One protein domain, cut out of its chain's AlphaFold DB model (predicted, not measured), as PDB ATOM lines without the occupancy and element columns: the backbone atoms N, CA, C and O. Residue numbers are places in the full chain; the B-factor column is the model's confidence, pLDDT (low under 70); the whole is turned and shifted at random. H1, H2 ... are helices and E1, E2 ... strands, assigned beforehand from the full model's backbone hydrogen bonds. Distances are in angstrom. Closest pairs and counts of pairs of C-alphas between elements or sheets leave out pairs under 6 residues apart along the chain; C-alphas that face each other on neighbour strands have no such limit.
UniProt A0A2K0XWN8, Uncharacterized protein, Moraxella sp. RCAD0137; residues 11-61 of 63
ATOM      1  N   ILE A  11      12.454  -4.874  12.736       57.47
ATOM      2  CA  ILE A  11      12.698  -5.940  11.748       57.47
ATOM      3  C   ILE A  11      11.508  -6.906  11.594       57.47
ATOM      4  O   ILE A  11      11.173  -7.297  10.480       57.47
ATOM      5  N   LEU A  12      10.811  -7.262  12.678       57.78
ATOM      6  CA  LEU A  12       9.717  -8.241  12.639       57.78
ATOM      7  C   LEU A  12       8.371  -7.654  12.169       57.78
ATOM      8  O   LEU A  12       7.392  -8.393  12.034       57.78
ATOM      9  N   ARG A  13       8.296  -6.339  11.927       61.09
ATOM     10  CA  ARG A  13       7.061  -5.654  11.513       61.09
ATOM     11  C   ARG A  13       6.864  -5.645   9.992       61.09
ATOM     12  O   ARG A  13       5.736  -5.480   9.540       61.09
ATOM     13  N   ASN A  14       7.926  -5.878   9.216       72.69
ATOM     14  CA  ASN A  14       7.884  -5.852   7.755       72.69
ATOM     15  C   ASN A  14       7.794  -7.279   7.181       72.69
ATOM     16  O   ASN A  14       8.699  -8.091   7.380       72.69
ATOM     17  N   MET A  15       6.718  -7.597   6.450       78.38
ATOM     18  CA  MET A  15       6.511  -8.935   5.860       78.38
ATOM     19  C   MET A  15       7.667  -9.362   4.939       78.38
ATOM     20  O   MET A  15       8.047 -10.530   4.938       78.38
ATOM     21  N   GLY A  16       8.289  -8.410   4.235       82.00
ATOM     22  CA  GLY A  16       9.467  -8.676   3.402       82.00
ATOM     23  C   GLY A  16      10.675  -9.177   4.198       82.00
ATOM     24  O   GLY A  16      11.371 -10.086   3.760       82.00
ATOM     25  N   VAL A  17      10.887  -8.663   5.413       84.25
ATOM     26  CA  VAL A  17      12.001  -9.094   6.269       84.25
ATOM     27  C   VAL A  17      11.748 -10.493   6.831       84.25
ATOM     28  O   VAL A  17      12.672 -11.297   6.895       84.25
ATOM     29  N   LYS A  18      10.494 -10.839   7.155       83.38
ATOM     30  CA  LYS A  18      10.132 -12.213   7.550       83.38
ATOM     31  C   LYS A  18      10.430 -13.227   6.448       83.38
ATOM     32  O   LYS A  18      10.976 -14.284   6.745       83.38
ATOM     33  N   LEU A  19      10.099 -12.900   5.198       90.06
ATOM     34  CA  LEU A  19      10.402 -13.756   4.047       90.06
ATOM     35  C   LEU A  19      11.909 -13.911   3.840       90.06
ATOM     36  O   LEU A  19      12.382 -15.019   3.610       90.06
ATOM     37  N   LEU A  20      12.664 -12.822   3.980       90.00
ATOM     38  CA  LEU A  20      14.115 -12.835   3.818       90.00
ATOM     39  C   LEU A  20      14.793 -13.686   4.903       90.00
ATOM     40  O   LEU A  20      15.637 -14.524   4.593       90.00
ATOM     41  N   VAL A  21      14.365 -13.544   6.162       91.38
ATOM     42  CA  VAL A  21      14.839 -14.388   7.271       91.38
ATOM     43  C   VAL A  21      14.453 -15.854   7.054       91.38
ATOM     44  O   VAL A  21      15.297 -16.728   7.226       91.38
ATOM     45  N   ALA A  22      13.220 -16.138   6.624       91.81
ATOM     46  CA  ALA A  22      12.786 -17.504   6.330       91.81
ATOM     47  C   ALA A  22      13.618 -18.143   5.207       91.81
ATOM     48  O   ALA A  22      14.036 -19.293   5.336       91.81
ATOM     49  N   ALA A  23      13.919 -17.391   4.144       94.94
ATOM     50  CA  ALA A  23      14.788 -17.847   3.066       94.94
ATOM     51  C   ALA A  23      16.206 -18.146   3.572       94.94
ATOM     52  O   ALA A  23      16.751 -19.207   3.267       94.94
ATOM     53  N   LEU A  24      16.780 -17.266   4.401       94.69
ATOM     54  CA  LEU A  24      18.084 -17.507   5.026       94.69
ATOM     55  C   LEU A  24      18.081 -18.791   5.866       94.69
ATOM     56  O   LEU A  24      18.979 -19.616   5.721       94.69
ATOM     57  N   CYS A  25      17.057 -18.986   6.700       95.31
ATOM     58  CA  CYS A  25      16.923 -20.187   7.520       95.31
ATOM     59  C   CYS A  25      16.840 -21.460   6.670       95.31
ATOM     60  O   CYS A  25      17.501 -22.446   6.995       95.31
ATOM     61  N   LEU A  26      16.073 -21.442   5.575       96.38
ATOM     62  CA  LEU A  26      15.962 -22.582   4.662       96.38
ATOM     63  C   LEU A  26      17.299 -22.905   3.989       96.38
ATOM     64  O   LEU A  26      17.694 -24.068   3.947       96.38
ATOM     65  N   LEU A  27      18.026 -21.890   3.517       95.94
ATOM     66  CA  LEU A  27      19.346 -22.078   2.911       95.94
ATOM     67  C   LEU A  27      20.347 -22.669   3.913       95.94
ATOM     68  O   LEU A  27      21.046 -23.632   3.591       95.94
ATOM     69  N   SER A  28      20.384 -22.144   5.142       94.81
ATOM     70  CA  SER A  28      21.232 -22.688   6.210       94.81
ATOM     71  C   SER A  28      20.857 -24.127   6.569       94.81
ATOM     72  O   SER A  28      21.743 -24.962   6.761       94.81
ATOM     73  N   PHE A  29      19.561 -24.438   6.622       94.88
ATOM     74  CA  PHE A  29      19.079 -25.787   6.903       94.88
ATOM     75  C   PHE A  29      19.505 -26.781   5.816       94.88
ATOM     76  O   PHE A  29      20.046 -27.834   6.141       94.88
ATOM     77  N   LEU A  30      19.338 -26.435   4.535       94.19
ATOM     78  CA  LEU A  30      19.727 -27.293   3.410       94.19
ATOM     79  C   LEU A  30      21.232 -27.581   3.391       94.19
ATOM     80  O   LEU A  30      21.640 -28.727   3.191       94.19
ATOM     81  N   ALA A  31      22.057 -26.566   3.657       92.75
ATOM     82  CA  ALA A  31      23.503 -26.742   3.753       92.75
ATOM     83  C   ALA A  31      23.884 -27.711   4.889       92.75
ATOM     84  O   ALA A  31      24.688 -28.624   4.688       92.75
ATOM     85  N   GLY A  32      23.273 -27.549   6.068       92.38
ATOM     86  CA  GLY A  32      23.485 -28.444   7.208       92.38
ATOM     87  C   GLY A  32      23.007 -29.873   6.942       92.38
ATOM     88  O   GLY A  32      23.719 -30.827   7.255       92.38
ATOM     89  N   PHE A  33      21.841 -30.021   6.314       89.69
ATOM     90  CA  PHE A  33      21.261 -31.311   5.950       89.69
ATOM     91  C   PHE A  33      22.184 -32.104   5.016       89.69
ATOM     92  O   PHE A  33      22.520 -33.254   5.302       89.69
ATOM     93  N   TYR A  34      22.681 -31.467   3.951       89.00
ATOM     94  CA  TYR A  34      23.591 -32.115   3.008       89.00
ATOM     95  C   TYR A  34      24.942 -32.470   3.645       89.00
ATOM     96  O   TYR A  34      25.477 -33.561   3.432       89.00
ATOM     97  N   ALA A  35      25.487 -31.583   4.484       89.12
ATOM     98  CA  ALA A  35      26.717 -31.862   5.222       89.12
ATOM     99  C   ALA A  35      26.556 -33.065   6.170       89.12
ATOM    100  O   ALA A  35      27.460 -33.897   6.277       89.12
ATOM    101  N   HIS A  36      25.404 -33.176   6.835       87.75
ATOM    102  CA  HIS A  36      25.092 -34.310   7.699       87.75
ATOM    103  C   HIS A  36      25.008 -35.618   6.903       87.75
ATOM    104  O   HIS A  36      25.669 -36.594   7.261       87.75
ATOM    105  N   GLN A  37      24.287 -35.613   5.781       87.06
ATOM    106  CA  GLN A  37      24.158 -36.770   4.895       87.06
ATOM    107  C   GLN A  37      25.523 -37.235   4.356       87.06
ATOM    108  O   GLN A  37      25.855 -38.419   4.423       87.06
ATOM    109  N   SER A  38      26.363 -36.300   3.905       87.19
ATOM    110  CA  SER A  38      27.716 -36.588   3.412       87.19
ATOM    111  C   SER A  38      28.599 -37.254   4.475       87.19
ATOM    112  O   SER A  38      29.310 -38.221   4.184       87.19
ATOM    113  N   ARG A  39      28.519 -36.807   5.738       86.75
ATOM    114  CA  ARG A  39      29.245 -37.452   6.846       86.75
ATOM    115  C   ARG A  39      28.813 -38.900   7.047       86.75
ATOM    116  O   ARG A  39      29.678 -39.757   7.202       86.75
ATOM    117  N   GLN A  40      27.512 -39.174   7.016       87.06
ATOM    118  CA  GLN A  40      27.007 -40.535   7.193       87.06
ATOM    119  C   GLN A  40      27.398 -41.450   6.014       87.06
ATOM    120  O   GLN A  40      27.817 -42.584   6.228       87.06
ATOM    121  N   MET A  41      27.376 -40.944   4.774       86.81
ATOM    122  CA  MET A  41      27.859 -41.690   3.598       86.81
ATOM    123  C   MET A  41      29.343 -42.035   3.703       86.81
ATOM    124  O   MET A  41      29.742 -43.168   3.435       86.81
ATOM    125  N   ASN A  42      30.171 -41.065   4.094       87.06
ATOM    126  CA  ASN A  42      31.606 -41.286   4.258       87.06
ATOM    127  C   ASN A  42      31.903 -42.262   5.400       87.06
ATOM    128  O   ASN A  42      32.833 -43.058   5.283       87.06
ATOM    129  N   TYR A  43      31.091 -42.255   6.458       88.06
ATOM    130  CA  TYR A  43      31.181 -43.246   7.524       88.06
ATOM    131  C   TYR A  43      30.931 -44.669   6.998       88.06
ATOM    132  O   TYR A  43      31.789 -45.533   7.167       88.06
ATOM    133  N   CYS A  44      29.842 -44.906   6.259       86.25
ATOM    134  CA  CYS A  44      29.578 -46.224   5.663       86.25
ATOM    135  C   CYS A  44      30.665 -46.663   4.672       86.25
ATOM    136  O   CYS A  44      31.091 -47.818   4.686       86.25
ATOM    137  N   LYS A  45      31.187 -45.728   3.863       87.19
ATOM    138  CA  LYS A  45      32.328 -45.995   2.975       87.19
ATOM    139  C   LYS A  45      33.584 -46.394   3.749       87.19
ATOM    140  O   LYS A  45      34.298 -47.284   3.303       87.19
ATOM    141  N   SER A  46      33.845 -45.776   4.904       88.56
ATOM    142  CA  SER A  46      34.997 -46.122   5.750       88.56
ATOM    143  C   SER A  46      34.904 -47.529   6.351       88.56
ATOM    144  O   SER A  46      35.928 -48.151   6.610       88.56
ATOM    145  N   LEU A  47      33.682 -48.053   6.504       87.69
ATOM    146  CA  LEU A  47      33.408 -49.432   6.917       87.69
ATOM    147  C   LEU A  47      33.416 -50.425   5.746       87.69
ATOM    148  O   LEU A  47      33.118 -51.601   5.941       87.69
ATOM    149  N   ASN A  48      33.748 -49.969   4.533       85.94
ATOM    150  CA  ASN A  48      33.718 -50.769   3.310       85.94
ATOM    151  C   ASN A  48      32.329 -51.382   3.020       85.94
ATOM    152  O   ASN A  48      32.222 -52.425   2.374       85.94
ATOM    153  N   GLN A  49      31.269 -50.724   3.503       85.88
ATOM    154  CA  GLN A  49      29.881 -51.160   3.384       85.88
ATOM    155  C   GLN A  49      29.123 -50.338   2.333       85.88
ATOM    156  O   GLN A  49      29.335 -49.122   2.228       85.88
ATOM    157  N   PRO A  50      28.213 -50.964   1.563       82.69
ATOM    158  CA  PRO A  50      27.287 -50.220   0.727       82.69
ATOM    159  C   PRO A  50      26.363 -49.365   1.607       82.69
ATOM    160  O   PRO A  50      25.961 -49.761   2.701       82.69
ATOM    161  N   PHE A  51      26.045 -48.164   1.131       83.44
ATOM    162  CA  PHE A  51      25.136 -47.249   1.812       83.44
ATOM    163  C   PHE A  51      23.820 -47.169   1.050       83.44
ATOM    164  O   PHE A  51      23.812 -47.072  -0.179       83.44
ATOM    165  N   VAL A  52      22.711 -47.157   1.782       86.50
ATOM    166  CA  VAL A  52      21.390 -46.842   1.234       86.50
ATOM    167  C   VAL A  52      20.922 -45.546   1.866       86.50
ATOM    168  O   VAL A  52      20.993 -45.362   3.080       86.50
ATOM    169  N   VAL A  53      20.487 -44.623   1.016       84.00
ATOM    170  CA  VAL A  53      19.835 -43.393   1.454       84.00
ATOM    171  C   VAL A  53      18.349 -43.690   1.532       84.00
ATOM    172  O   VAL A  53      17.704 -43.807   0.492       84.00
ATOM    173  N   ASP A  54      17.822 -43.820   2.746       79.38
ATOM    174  CA  ASP A  54      16.384 -43.946   2.962       79.38
ATOM    175  C   ASP A  54      15.840 -42.639   3.537       79.38
ATOM    176  O   ASP A  54      16.201 -42.218   4.638       79.38
ATOM    177  N   GLN A  55      15.005 -41.972   2.739       78.06
ATOM    178  CA  GLN A  55      14.443 -40.639   2.981       78.06
ATOM    179  C   GLN A  55      15.509 -39.558   3.244       78.06
ATOM    180  O   GLN A  55      15.864 -38.788   2.354       78.06
ATOM    181  N   SER A  56      16.011 -39.491   4.472       70.81
ATOM    182  CA  SER A  56      16.952 -38.492   4.983       70.81
ATOM    183  C   SER A  56      18.088 -39.093   5.811       70.81
ATOM    184  O   SER A  56      18.968 -38.360   6.270       70.81
ATOM    185  N   VAL A  57      18.085 -40.413   5.995       76.06
ATOM    186  CA  VAL A  57      19.067 -41.142   6.792       76.06
ATOM    187  C   VAL A  57      19.886 -42.020   5.862       76.06
ATOM    188  O   VAL A  57      19.367 -42.693   4.973       76.06
ATOM    189  N   VAL A  58      21.196 -41.994   6.050       82.88
ATOM    190  CA  VAL A  58      22.118 -42.873   5.344       82.88
ATOM    191  C   VAL A  58      22.405 -44.048   6.259       82.88
ATOM    192  O   VAL A  58      22.936 -43.885   7.357       82.88
ATOM    193  N   ILE A  59      22.035 -45.235   5.799       84.00
ATOM    194  CA  ILE A  59      22.166 -46.477   6.553       84.00
ATOM    195  C   ILE A  59      23.281 -47.295   5.909       84.00
ATOM    196  O   ILE A  59      23.286 -47.503   4.693       84.00
ATOM    197  N   CYS A  60      24.228 -47.759   6.722       85.12
ATOM    198  CA  CYS A  60      25.250 -48.696   6.269       85.12
ATOM    199  C   CYS A  60      24.636 -50.095   6.256       85.12
ATOM    200  O   CYS A  60      24.189 -50.583   7.296       85.12
ATOM    201  N   GLN A  61      24.580 -50.729   5.089       78.81
ATOM    202  CA  GLN A  61      24.110 -52.102   4.991       78.81
ATOM    203  C   GLN A  61      25.259 -53.051   5.331       78.81
ATOM    204  O   GLN A  61      26.343 -52.986   4.748       78.81
TER     205      GLN A  61
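This is residues 11 to 61 of the 63 residues of an uncharacterized protein of Moraxella sp. RCAD0137 (UniProt A0A2K0XWN8). One long helix, H1, makes the longest axis of a rod, and a small two-stranded hairpin, E1 and E2, folds back beside its residues 36 to 45, while its residues 15 to 20 and 22 to 32 stand free. The printed part has 51 residues, in the order H1, E1, E2; the sheet E1 - E2 is antiparallel and the class is mostly helix. The whole is extended, with a radius of gyration of the C-alphas of 16.8 A and spans of 53 by 17 by 9 A.

E1 is residues 51 to 54 and E2 is residues 57 to 60, where C-alpha 60 is at (25.250, -48.696, 6.269). H1 is residues 15 to 46, 46.8 A long, from C-alpha 15 at (6.511, -8.935, 5.860).

E1 and E2 form an antiparallel hairpin at 151 degrees, with N 52 and O 59 within hydrogen-bond range at 3.0 A. The closest C-alphas of H1 and E2 are those of Cys 44 and Cys 60, 5.0 A apart; of H1 and E1, those of Cys 44 and Phe 51, 6.0 A. In H1 every O i to N i+4 pair is within hydrogen-bond range.

The C-alphas farthest apart, of Arg 13 and Asn 48, are 53.0 A apart. The printed part has no cut, and both links are tight. Residues 11 to 13 have pLDDT under 70.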